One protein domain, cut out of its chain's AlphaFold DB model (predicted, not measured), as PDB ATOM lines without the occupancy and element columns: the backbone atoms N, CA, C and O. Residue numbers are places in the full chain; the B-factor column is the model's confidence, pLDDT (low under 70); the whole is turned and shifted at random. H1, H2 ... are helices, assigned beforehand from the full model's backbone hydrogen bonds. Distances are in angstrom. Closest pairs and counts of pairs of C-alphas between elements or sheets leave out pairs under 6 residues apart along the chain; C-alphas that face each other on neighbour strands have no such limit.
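Overview. This is residues 249 to 341 of the 363 residues of an uncharacterized protein of Planctomycetes bacterium SRT547 (UniProt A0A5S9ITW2). Two helices, H2 and H3, meet near their ends through a tight link and make a wide V; the short helix H1 packs on H3 near the corner of that V, and H4 lies away from the V near H1. Two long stretches with no named element, residues 262 to 283 and 309 to 330, fill much of the rest and pair briefly with each other as strands do. The printed part has 93 residues, with four named helices in the order H1, H2, H3, H4 and no named strand; the class is all helix, though just 41 of the 93 residues are in named elements. The whole is compact, with a radius of gyration of the C-alphas of 12.2 A, and spans 36 by 28 by 24 A.

Along the chain. Begin at Asn 249, and go on to C-alpha 256 at (201.069, 226.049, 269.351), where H1 begins; it holds residues 256 to 261. Next look for H2, residues 284 to 293, which is 14.3 A long from first to last C-alpha. After Asn 294 you reach H3, residues 295 to 308, the longest helix, running 20.1 A from C-alpha 295 at (201.351, 230.779, 262.438). Last comes H4, residues 331 to 341, 15.0 A long, which ends at C-alpha 341 at (201.187, 218.577, 277.118).

Arrangement. Start from H1, which touches H3 at a steep tilt of 39 degrees, opposite ways. H3 takes part with residues 298 to 302 alone; the closest C-alphas, those of Leu 256 and Leu 299, are 6.4 A apart. H1 and H2 only just touch, with 3 pairs of C-alphas within 8 A, and stand about perpendicular at 80 degrees; their closest C-alphas are those of Leu 260 and Gln 292, at 6.9 A. H2 and H3 are close but not clearly touching, at 77 degrees, with the C-alphas of Leu 291 and Leu 298 closest at 7.2 A. H4 is close to H1 but not clearly touching: look at the C-alphas of Gln 258 and Asn 340, the closest, 6.4 A apart. H4 is apart from H2 and from H3. Outside the named helices, find residues 273 to 274, which pair antiparallel with residues 319 to 320, as strands do, in stretches too short to be named. In H1, H2 and H4 every O i to N i+4 pair is within hydrogen-bond range; in H3, 9 of 10 are.

Size, cuts and confidence. The C-alphas of Asp 296 and Phe 328 are the two farthest apart, at 36.2 A. The printed part has no cut. The links from H1 to H2 and from H3 to H4 are long, with 22 residues each. The mean pLDDT of the printed part is 83.4; check residues 265 to 267, 269 and 324 to 330, which are under 70.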
ATOM      1  N   ASN A 249     204.484 228.612 288.923       77.75
ATOM      2  CA  ASN A 249     205.317 229.736 288.511       77.75
ATOM      3  C   ASN A 249     206.238 229.415 287.338       77.75
ATOM      4  O   ASN A 249     206.640 230.345 286.651       77.75
ATOM      5  N   LYS A 250     206.464 228.137 287.035       84.69
ATOM      6  CA  LYS A 250     207.328 227.715 285.935       84.69
ATOM      7  C   LYS A 250     206.679 227.885 284.567       84.69
ATOM      8  O   LYS A 250     205.453 227.810 284.431       84.69
ATOM      9  N   TYR A 251     207.529 228.057 283.565       87.69
ATOM     10  CA  TYR A 251     207.170 228.042 282.160       87.69
ATOM     11  C   TYR A 251     206.793 226.629 281.740       87.69
ATOM     12  O   TYR A 251     207.503 225.662 282.018       87.69
ATOM     13  N   TRP A 252     205.651 226.525 281.072       87.75
ATOM     14  CA  TRP A 252     205.184 225.288 280.474       87.75
ATOM     15  C   TRP A 252     205.258 225.448 278.961       87.75
ATOM     16  O   TRP A 252     204.612 226.367 278.454       87.75
ATOM     17  N   PRO A 253     206.019 224.587 278.261       89.88
ATOM     18  CA  PRO A 253     206.191 224.680 276.819       89.88
ATOM     19  C   PRO A 253     204.856 224.780 276.098       89.88
ATOM     20  O   PRO A 253     203.973 223.956 276.331       89.88
ATOM     21  N   ILE A 254     204.701 225.782 275.239       91.31
ATOM     22  CA  ILE A 254     203.449 226.001 274.513       91.31
ATOM     23  C   ILE A 254     203.423 225.108 273.271       91.31
ATOM     24  O   ILE A 254     204.311 225.176 272.420       91.31
ATOM     25  N   ASN A 255     202.384 224.283 273.158       93.00
ATOM     26  CA  ASN A 255     202.077 223.484 271.984       93.00
ATOM     27  C   ASN A 255     201.178 224.296 271.047       93.00
ATOM     28  O   ASN A 255     199.951 224.169 271.048       93.00
ATOM     29  N   LEU A 256     201.801 225.147 270.235       92.00
ATOM     30  CA  LEU A 256     201.069 226.049 269.351       92.00
ATOM     31  C   LEU A 256     200.186 225.297 268.337       92.00
ATOM     32  O   LEU A 256     199.098 225.761 268.011       92.00
ATOM     33  N   GLN A 257     200.589 224.105 267.884       92.31
ATOM     34  CA  GLN A 257     199.756 223.300 266.983       92.31
ATOM     35  C   GLN A 257     198.450 222.842 267.643       92.31
ATOM     36  O   GLN A 257     197.421 222.794 266.973       92.31
ATOM     37  N   GLN A 258     198.480 222.502 268.934       92.56
ATOM     38  CA  GLN A 258     197.278 222.147 269.691       92.56
ATOM     39  C   GLN A 258     196.336 223.348 269.819       92.56
ATOM     40  O   GLN A 258     195.133 223.192 269.605       92.56
ATOM     41  N   ILE A 259     196.875 224.539 270.100       90.31
ATOM     42  CA  ILE A 259     196.089 225.776 270.203       90.31
ATOM     43  C   ILE A 259     195.433 226.111 268.859       90.31
ATOM     44  O   ILE A 259     194.233 226.337 268.811       90.31
ATOM     45  N   LEU A 260     196.182 226.059 267.755       90.44
ATOM     46  CA  LEU A 260     195.669 226.388 266.417       90.44
ATOM     47  C   LEU A 260     194.660 225.366 265.857       90.44
ATOM     48  O   LEU A 260     193.964 225.666 264.891       90.44
ATOM     49  N   LYS A 261     194.616 224.148 266.417       91.94
ATOM     50  CA  LYS A 261     193.590 223.126 266.125       91.94
ATOM     51  C   LYS A 261     192.376 223.214 267.053       91.94
ATOM     52  O   LYS A 261     191.393 222.516 266.816       91.94
ATOM     53  N   SER A 262     192.493 223.979 268.131       90.00
ATOM     54  CA  SER A 262     191.400 224.297 269.043       90.00
ATOM     55  C   SER A 262     190.614 225.480 268.488       90.00
ATOM     56  O   SER A 262     191.083 226.179 267.591       90.00
ATOM     57  N   ASP A 263     189.425 225.722 269.019       82.56
ATOM     58  CA  ASP A 263     188.706 226.962 268.745       82.56
ATOM     59  C   ASP A 263     189.180 228.098 269.671       82.56
ATOM     60  O   ASP A 263     190.165 227.977 270.414       82.56
ATOM     61  N   LEU A 264     188.432 229.203 269.669       73.62
ATOM     62  CA  LEU A 264     188.572 230.327 270.600       73.62
ATOM     63  C   LEU A 264     188.247 229.946 272.067       73.62
ATOM     64  O   LEU A 264     187.758 230.766 272.843       73.62
ATOM     65  N   SER A 265     188.515 228.713 272.504       64.75
ATOM     66  CA  SER A 265     188.197 228.266 273.857       64.75
ATOM     67  C   SER A 265     189.067 228.915 274.921       64.75
ATOM     68  O   SER A 265     190.286 229.008 274.810       64.75
ATOM     69  N   ALA A 266     188.411 229.217 276.050       57.81
ATOM     70  CA  ALA A 266     188.964 229.726 277.309       57.81
ATOM     71  C   ALA A 266     190.218 228.999 277.859       57.81
ATOM     72  O   ALA A 266     190.790 229.403 278.870       57.81
ATOM     73  N   LYS A 267     190.571 227.852 277.279       69.00
ATOM     74  CA  LYS A 267     191.293 226.780 277.957       69.00
ATOM     75  C   LYS A 267     192.788 226.953 277.873       69.00
ATOM     76  O   LYS A 267     193.453 226.806 278.885       69.00
ATOM     77  N   TRP A 268     193.332 227.350 276.731       71.38
ATOM     78  CA  TRP A 268     194.769 227.595 276.603       71.38
ATOM     79  C   TRP A 268     195.207 228.950 277.197       71.38
ATOM     80  O   TRP A 268     196.391 229.167 277.435       71.38
ATOM     81  N   TYR A 269     194.272 229.835 277.550       68.50
ATOM     82  CA  TYR A 269     194.542 231.144 278.169       68.50
ATOM     83  C   TYR A 269     195.122 231.092 279.588       68.50
ATOM     84  O   TYR A 269     195.624 232.099 280.095       68.50
ATOM     85  N   GLY A 270     195.042 229.928 280.240       72.62
ATOM     86  CA  GLY A 270     195.731 229.663 281.504       72.62
ATOM     87  C   GLY A 270     197.246 229.481 281.346       72.62
ATOM     88  O   GLY A 270     197.961 229.432 282.350       72.62
ATOM     89  N   MET A 271     197.742 229.370 280.108       82.75
ATOM     90  CA  MET A 271     199.166 229.268 279.797       82.75
ATOM     91  C   MET A 271     199.850 230.637 279.873       82.75
ATOM     92  O   MET A 271     199.225 231.685 279.710       82.75
ATOM     93  N   LYS A 272     201.159 230.619 280.138       86.62
ATOM     94  CA  LYS A 272     201.999 231.818 280.192       86.62
ATOM     95  C   LYS A 272     202.722 231.997 278.860       86.62
ATOM     96  O   LYS A 272     203.578 231.184 278.522       86.62
ATOM     97  N   PHE A 273     202.404 233.065 278.143       89.88
ATOM     98  CA  PHE A 273     203.027 233.429 276.876       89.88
ATOM     99  C   PHE A 273     204.247 234.329 277.115       89.88
ATOM    100  O   PHE A 273     204.160 235.256 277.926       89.88
ATOM    101  N   PRO A 274     205.391 234.068 276.460       91.88
ATOM    102  CA  PRO A 274     206.584 234.892 276.597       91.88
ATOM    103  C   PRO A 274     206.430 236.212 275.830       91.88
ATOM    104  O   PRO A 274     206.088 236.209 274.647       91.88
ATOM    105  N   TYR A 275     206.736 237.338 276.483       91.19
ATOM    106  CA  TYR A 275     206.648 238.662 275.848       91.19
ATOM    107  C   TYR A 275     207.584 238.816 274.645       91.19
ATOM    108  O   TYR A 275     207.307 239.599 273.746       91.19
ATOM    109  N   SER A 276     208.695 238.076 274.625       91.31
ATOM    110  CA  SER A 276     209.671 238.113 273.534       91.31
ATOM    111  C   SER A 276     209.140 237.546 272.219       91.31
ATOM    112  O   SER A 276     209.665 237.896 271.168       91.31
ATOM    113  N   LEU A 277     208.137 236.663 272.267       89.75
ATOM    114  CA  LEU A 277     207.529 236.072 271.069       89.75
ATOM    115  C   LEU A 277     206.181 236.695 270.732       89.75
ATOM    116  O   LEU A 277     205.740 236.638 269.589       89.75
ATOM    117  N   MET A 278     205.496 237.230 271.740       86.94
ATOM    118  CA  MET A 278     204.152 237.758 271.595       86.94
ATOM    119  C   MET A 278     203.978 239.007 272.441       86.94
ATOM    120  O   MET A 278     204.190 238.985 273.656       86.94
ATOM    121  N   GLU A 279     203.495 240.076 271.816       79.50
ATOM    122  CA  GLU A 279     203.044 241.256 272.542       79.50
ATOM    123  C   GLU A 279     201.851 240.923 273.447       79.50
ATOM    124  O   GLU A 279     201.130 239.938 273.256       79.50
ATOM    125  N   LYS A 280     201.638 241.756 274.468       82.62
ATOM    126  CA  LYS A 280     200.488 241.611 275.354       82.62
ATOM    127  C   LYS A 280     199.215 241.959 274.591       82.62
ATOM    128  O   LYS A 280     198.919 243.133 274.378       82.62
ATOM    129  N   MET A 281     198.432 240.943 274.263       84.75
ATOM    130  CA  MET A 281     197.150 241.139 273.598       84.75
ATOM    131  C   MET A 281     196.049 241.440 274.620       84.75
ATOM    132  O   MET A 281     196.028 240.840 275.700       84.75
ATOM    133  N   PRO A 282     195.130 242.374 274.317       78.81
ATOM    134  CA  PRO A 282     194.100 242.805 275.261       78.81
ATOM    135  C   PRO A 282     193.018 241.746 275.481       78.81
ATOM    136  O   PRO A 282     192.353 241.771 276.514       78.81
ATOM    137  N   SER A 283     192.845 240.824 274.528       78.56
ATOM    138  CA  SER A 283     191.842 239.772 274.606       78.56
ATOM    139  C   SER A 283     192.339 238.440 274.060       78.56
ATOM    140  O   SER A 283     193.360 238.327 273.370       78.56
ATOM    141  N   VAL A 284     191.570 237.428 274.418       77.69
ATOM    142  CA  VAL A 284     191.616 236.061 273.925       77.69
ATOM    143  C   VAL A 284     191.609 236.011 272.394       77.69
ATOM    144  O   VAL A 284     192.494 235.409 271.790       77.69
ATOM    145  N   GLU A 285     190.642 236.686 271.782       82.56
ATOM    146  CA  GLU A 285     190.401 236.719 270.341       82.56
ATOM    147  C   GLU A 285     191.582 237.368 269.635       82.56
ATOM    148  O   GLU A 285     192.186 236.753 268.765       82.56
ATOM    149  N   ALA A 286     192.014 238.539 270.117       84.62
ATOM    150  CA  ALA A 286     193.186 239.230 269.582       84.62
ATOM    151  C   ALA A 286     194.450 238.356 269.645       84.62
ATOM    152  O   ALA A 286     195.308 238.414 268.766       84.62
ATOM    153  N   THR A 287     194.563 237.514 270.677       84.81
ATOM    154  CA  THR A 287     195.674 236.561 270.795       84.81
ATOM    155  C   THR A 287     195.573 235.467 269.757       84.81
ATOM    156  O   THR A 287     196.559 235.173 269.093       84.81
ATOM    157  N   TYR A 288     194.400 234.858 269.613       86.44
ATOM    158  CA  TYR A 288     194.193 233.792 268.646       86.44
ATOM    159  C   TYR A 288     194.366 234.282 267.206       86.44
ATOM    160  O   TYR A 288     195.064 233.636 266.431       86.44
ATOM    161  N   ASP A 289     193.821 235.452 266.878       88.81
ATOM    162  CA  ASP A 289     193.983 236.092 265.573       88.81
ATOM    163  C   ASP A 289     195.461 236.352 265.281       88.81
ATOM    164  O   ASP A 289     195.955 236.028 264.201       88.81
ATOM    165  N   TYR A 290     196.214 236.846 266.270       91.12
ATOM    166  CA  TYR A 290     197.657 237.013 266.133       91.12
ATOM    167  C   TYR A 290     198.377 235.680 265.890       91.12
ATOM    168  O   TYR A 290     199.234 235.603 265.006       91.12
ATOM    169  N   LEU A 291     198.032 234.629 266.643       90.81
ATOM    170  CA  LEU A 291     198.605 233.292 266.470       90.81
ATOM    171  C   LEU A 291     198.319 232.728 265.072       90.81
ATOM    172  O   LEU A 291     199.212 232.137 264.469       90.81
ATOM    173  N   GLN A 292     197.105 232.918 264.550       91.00
ATOM    174  CA  GLN A 292     196.713 232.465 263.214       91.00
ATOM    175  C   GLN A 292     197.446 233.246 262.117       91.00
ATOM    176  O   GLN A 292     198.054 232.638 261.236       91.00
ATOM    177  N   CYS A 293     197.465 234.580 262.201       93.56
ATOM    178  CA  CYS A 293     198.134 235.445 261.224       93.56
ATOM    179  C   CYS A 293     199.654 235.230 261.168       93.56
ATOM    180  O   CYS A 293     200.262 235.428 260.121       93.56
ATOM    181  N   ASN A 294     200.272 234.813 262.277       93.81
ATOM    182  CA  ASN A 294     201.722 234.626 262.387       93.81
ATOM    183  C   ASN A 294     202.129 233.148 262.538       93.81
ATOM    184  O   ASN A 294     203.233 232.855 263.006       93.81
ATOM    185  N   ARG A 295     201.246 232.218 262.156       93.31
ATOM    186  CA  ARG A 295     201.351 230.779 262.438       93.31
ATOM    187  C   ARG A 295     202.722 230.179 262.141       93.31
ATOM    188  O   ARG A 295     203.322 229.580 263.031       93.31
ATOM    189  N   ASP A 296     203.205 230.302 260.909       94.12
ATOM    190  CA  ASP A 296     204.391 229.558 260.464       94.12
ATOM    191  C   ASP A 296     205.662 230.033 261.171       94.12
ATOM    192  O   ASP A 296     206.468 229.220 261.624       94.12
ATOM    193  N   LYS A 297     205.793 231.352 261.353       94.88
ATOM    194  CA  LYS A 297     206.896 231.952 262.105       94.88
ATOM    195  C   LYS A 297     206.846 231.536 263.576       94.88
ATOM    196  O   LYS A 297     207.826 231.023 264.110       94.88
ATOM    197  N   LEU A 298     205.690 231.700 264.220       94.38
ATOM    198  CA  LEU A 298     205.545 231.402 265.643       94.38
ATOM    199  C   LEU A 298     205.735 229.915 265.954       94.38
ATOM    200  O   LEU A 298     206.227 229.590 267.029       94.38
ATOM    201  N   LEU A 299     205.402 229.002 265.037       93.94
ATOM    202  CA  LEU A 299     205.675 227.572 265.224       93.94
ATOM    203  C   LEU A 299     207.172 227.292 265.414       93.94
ATOM    204  O   LEU A 299     207.535 226.484 266.271       93.94
ATOM    205  N   ILE A 300     208.026 227.975 264.650       94.75
ATOM    206  CA  ILE A 300     209.483 227.859 264.755       94.75
ATOM    207  C   ILE A 300     209.966 228.541 266.038       94.75
ATOM    208  O   ILE A 300     210.662 227.915 266.841       94.75
ATOM    209  N   ASP A 301     209.538 229.782 266.269       94.94
ATOM    210  CA  ASP A 301     209.988 230.593 267.403       94.94
ATOM    211  C   ASP A 301     209.620 229.948 268.751       94.94
ATOM    212  O   ASP A 301     210.457 229.847 269.653       94.94
ATOM    213  N   PHE A 302     208.394 229.427 268.888       94.12
ATOM    214  CA  PHE A 302     207.988 228.687 270.085       94.12
ATOM    215  C   PHE A 302     208.756 227.379 270.242       94.12
ATOM    216  O   PHE A 302     209.091 227.020 271.368       94.12
ATOM    217  N   SER A 303     209.064 226.666 269.153       92.62
ATOM    218  CA  SER A 303     209.867 225.439 269.231       92.62
ATOM    219  C   SER A 303     211.256 225.720 269.813       92.62
ATOM    220  O   SER A 303     211.673 225.053 270.760       92.62
ATOM    221  N   GLN A 304     211.927 226.765 269.321       94.12
ATOM    222  CA  GLN A 304     213.239 227.190 269.815       94.12
ATOM    223  C   GLN A 304     213.174 227.694 271.263       94.12
ATOM    224  O   GLN A 304     213.992 227.313 272.101       94.12
ATOM    225  N   TYR A 305     212.171 228.514 271.592       94.38
ATOM    226  CA  TYR A 305     211.998 229.023 272.951       94.38
ATOM    227  C   TYR A 305     211.731 227.898 273.956       94.38
ATOM    228  O   TYR A 305     212.345 227.879 275.025       94.38
ATOM    229  N   ASN A 306     210.871 226.938 273.594       92.88
ATOM    230  CA  ASN A 306     210.532 225.772 274.410       92.88
ATOM    231  C   ASN A 306     211.767 224.933 274.764       92.88
ATOM    232  O   ASN A 306     211.865 224.460 275.895       92.88
ATOM    233  N   GLN A 307     212.705 224.760 273.826       90.38
ATOM    234  CA  GLN A 307     213.951 224.021 274.063       90.38
ATOM    235  C   GLN A 307     214.855 224.732 275.078       90.38
ATOM    236  O   GLN A 307     215.434 224.083 275.945       90.38
ATOM    237  N   SER A 308     214.934 226.061 275.006       91.19
ATOM    238  CA  SER A 308     215.855 226.860 275.825       91.19
ATOM    239  C   SER A 308     215.319 227.226 277.217       91.19
ATOM    240  O   SER A 308     216.102 227.573 278.096       91.19
ATOM    241  N   HIS A 309     214.001 227.163 277.437       89.50
ATOM    242  CA  HIS A 309     213.349 227.682 278.654       89.50
ATOM    243  C   HIS A 309     212.472 226.649 279.367       89.50
ATOM    244  O   HIS A 309     211.603 227.002 280.168       89.50
ATOM    245  N   LEU A 310     212.667 225.360 279.078       83.56
ATOM    246  CA  LEU A 310     211.874 224.282 279.659       83.56
ATOM    247  C   LEU A 310     211.858 224.384 281.197       83.56
ATOM    248  O   LEU A 310     212.890 224.263 281.851       83.56
ATOM    249  N   PHE A 311     210.675 224.614 281.773       80.44
ATOM    250  CA  PHE A 311     210.475 224.747 283.220       80.44
ATOM    251  C   PHE A 311     211.274 225.870 283.906       80.44
ATOM    252  O   PHE A 311     211.459 225.826 285.124       80.44
ATOM    253  N   SER A 312     211.694 226.904 283.172       86.19
ATOM    254  CA  SER A 312     212.283 228.104 283.773       86.19
ATOM    255  C   SER A 312     211.258 228.864 284.619       86.19
ATOM    256  O   SER A 312     210.061 228.829 284.331       86.19
ATOM    257  N   GLU A 313     211.692 229.609 285.631       86.69
ATOM    258  CA  GLU A 313     210.782 230.468 286.401       86.69
ATOM    259  C   GLU A 313     210.185 231.584 285.526       86.69
ATOM    260  O   GLU A 313     210.907 232.326 284.859       86.69
ATOM    261  N   CYS A 314     208.856 231.737 285.537       82.31
ATOM    262  CA  CYS A 314     208.197 232.855 284.866       82.31
ATOM    263  C   CYS A 314     208.061 234.036 285.825       82.31
ATOM    264  O   CYS A 314     207.223 234.023 286.733       82.31
ATOM    265  N   SER A 315     208.791 235.112 285.548       76.75
ATOM    266  CA  SER A 315     208.542 236.412 286.168       76.75
ATOM    267  C   SER A 315     207.429 237.168 285.428       76.75
ATOM    268  O   SER A 315     207.300 237.068 284.208       76.75
ATOM    269  N   GLY A 316     206.652 237.997 286.135       71.50
ATOM    270  CA  GLY A 316     205.611 238.836 285.513       71.50
ATOM    271  C   GLY A 316     206.140 239.877 284.512       71.50
ATOM    272  O   GLY A 316     205.357 240.488 283.793       71.50
ATOM    273  N   LYS A 317     207.466 240.069 284.455       79.06
ATOM    274  CA  LYS A 317     208.165 240.926 283.485       79.06
ATOM    275  C   LYS A 317     208.539 240.203 282.186       79.06
ATOM    276  O   LYS A 317     208.863 240.873 281.217       79.06
ATOM    277  N   SER A 318     208.526 238.869 282.168       86.19
ATOM    278  CA  SER A 318     208.939 238.051 281.011       86.19
ATOM    279  C   SER A 318     207.777 237.310 280.352       86.19
ATOM    280  O   SER A 318     207.861 236.972 279.175       86.19
ATOM    281  N   HIS A 319     206.688 237.087 281.090       89.75
ATOM    282  CA  HIS A 319     205.528 236.358 280.601       89.75
ATOM    283  C   HIS A 319     204.222 237.045 280.980       89.75
ATOM    284  O   HIS A 319     204.133 237.735 282.000       89.75
ATOM    285  N   TRP A 320     203.184 236.751 280.207       87.12
ATOM    286  CA  TRP A 320     201.819 237.147 280.499       87.12
ATOM    287  C   TRP A 320     200.836 235.996 280.336       87.12
ATOM    288  O   TRP A 320     201.104 235.013 279.653       87.12
ATOM    289  N   SER A 321     199.688 236.122 280.989       81.94
ATOM    290  CA  SER A 321     198.546 235.227 280.831       81.94
ATOM    291  C   SER A 321     197.261 236.045 280.873       81.94
ATOM    292  O   SER A 321     197.180 237.063 281.567       81.94
ATOM    293  N   HIS A 322     196.246 235.583 280.151       77.25
ATOM    294  CA  HIS A 322     194.891 236.142 280.224       77.25
ATOM    295  C   HIS A 322     194.216 235.788 281.544       77.25
ATOM    296  O   HIS A 322     193.490 236.590 282.126       77.25
ATOM    297  N   PHE A 323     194.498 234.592 282.060       72.31
ATOM    298  CA  PHE A 323     194.005 234.186 283.361       72.31
ATOM    299  C   PHE A 323     194.912 234.743 284.464       72.31
ATOM    300  O   PHE A 323     196.039 234.278 284.663       72.31
ATOM    301  N   LYS A 324     194.416 235.736 285.206       59.62
ATOM    302  CA  LYS A 324     195.003 236.175 286.479       59.62
ATOM    303  C   LYS A 324     194.477 235.247 287.569       59.62
ATOM    304  O   LYS A 324     193.504 235.561 288.243       59.62
ATOM    305  N   GLY A 325     195.033 234.040 287.637       52.47
ATOM    306  CA  GLY A 325     194.503 232.995 288.509       52.47
ATOM    307  C   GLY A 325     194.378 233.427 289.970       52.47
ATOM    308  O   GLY A 325     195.188 234.199 290.479       52.47
ATOM    309  N   HIS A 326     193.377 232.883 290.661       50.88
ATOM    310  CA  HIS A 326     193.375 232.868 292.118       50.88
ATOM    311  C   HIS A 326     194.583 232.039 292.583       50.88
ATOM    312  O   HIS A 326     194.771 230.925 292.085       50.88
ATOM    313  N   GLN A 327     195.371 232.537 293.547       48.28
ATOM    314  CA  GLN A 327     196.580 231.856 294.059       48.28
ATOM    315  C   GLN A 327     196.323 230.394 294.481       48.28
ATOM    316  O   GLN A 327     197.236 229.571 294.496       48.28
ATOM    317  N   PHE A 328     195.066 230.059 294.787       46.88
ATOM    318  CA  PHE A 328     194.670 228.766 295.338       46.88
ATOM    319  C   PHE A 328     193.937 227.823 294.371       46.88
ATOM    320  O   PHE A 328     193.724 226.671 294.745       46.88
ATOM    321  N   PHE A 329     193.587 228.225 293.138       56.84
ATOM    322  CA  PHE A 329     192.860 227.320 292.227       56.84
ATOM    323  C   PHE A 329     193.484 227.176 290.838       56.84
ATOM    324  O   PHE A 329     193.035 227.714 289.830       56.84
ATOM    325  N   ALA A 330     194.510 226.328 290.824       61.34
ATOM    326  CA  ALA A 330     195.251 225.837 289.672       61.34
ATOM    327  C   ALA A 330     194.504 224.784 288.827       61.34
ATOM    328  O   ALA A 330     195.122 224.231 287.933       61.34
ATOM    329  N   SER A 331     193.234 224.445 289.088       78.50
ATOM    330  CA  SER A 331     192.576 223.313 288.400       78.50
ATOM    331  C   SER A 331     192.403 223.557 286.898       78.50
ATOM    332  O   SER A 331     192.877 222.761 286.095       78.50
ATOM    333  N   GLU A 332     191.841 224.708 286.517       79.19
ATOM    334  CA  GLU A 332     191.676 225.085 285.106       79.19
ATOM    335  C   GLU A 332     193.037 225.273 284.411       79.19
ATOM    336  O   GLU A 332     193.218 224.863 283.270       79.19
ATOM    337  N   ILE A 333     194.036 225.822 285.118       81.25
ATOM    338  CA  ILE A 333     195.408 225.967 284.600       81.25
ATOM    339  C   ILE A 333     196.073 224.596 284.416       81.25
ATOM    340  O   ILE A 333     196.738 224.361 283.412       81.25
ATOM    341  N   SER A 334     195.927 223.680 285.371       85.69
ATOM    342  CA  SER A 334     196.442 222.313 285.261       85.69
ATOM    343  C   SER A 334     195.756 221.574 284.122       85.69
ATOM    344  O   SER A 334     196.424 220.859 283.385       85.69
ATOM    345  N   PHE A 335     194.445 221.768 283.954       87.81
ATOM    346  CA  PHE A 335     193.677 221.211 282.846       87.81
ATOM    347  C   PHE A 335     194.224 221.731 281.513       87.81
ATOM    348  O   PHE A 335     194.608 220.934 280.665       87.81
ATOM    349  N   ALA A 336     194.406 223.046 281.379       86.75
ATOM    350  CA  ALA A 336     195.044 223.673 280.221       86.75
ATOM    351  C   ALA A 336     196.429 223.088 279.909       86.75
ATOM    352  O   ALA A 336     196.699 222.662 278.786       86.75
ATOM    353  N   LYS A 337     197.298 223.017 280.925       87.88
ATOM    354  CA  LYS A 337     198.654 222.467 280.804       87.88
ATOM    355  C   LYS A 337     198.634 221.001 280.392       87.88
ATOM    356  O   LYS A 337     199.466 220.594 279.588       87.88
ATOM    357  N   PHE A 338     197.690 220.221 280.908       90.81
ATOM    358  CA  PHE A 338     197.528 218.817 280.558       90.81
ATOM    359  C   PHE A 338     197.091 218.624 279.108       90.81
ATOM    360  O   PHE A 338     197.680 217.799 278.411       90.81
ATOM    361  N   LEU A 339     196.120 219.404 278.632       91.88
ATOM    362  CA  LEU A 339     195.704 219.374 277.227       91.88
ATOM    363  C   LEU A 339     196.859 219.752 276.304       91.88
ATOM    364  O   LEU A 339     197.142 219.043 275.343       91.88
ATOM    365  N   ASN A 340     197.568 220.828 276.644       91.25
ATOM    366  CA  ASN A 340     198.737 221.296 275.914       91.25
ATOM    367  C   ASN A 340     199.843 220.228 275.859       91.25
ATOM    368  O   ASN A 340     200.366 219.931 274.784       91.25
ATOM    369  N   PHE A 341     200.166 219.619 277.005       90.31
ATOM    370  CA  PHE A 341     201.187 218.577 277.118       90.31
ATOM    371  C   PHE A 341     200.850 217.341 276.275       90.31
ATOM    372  O   PHE A 341     201.722 216.807 275.601       90.31
TER     373      PHE A 341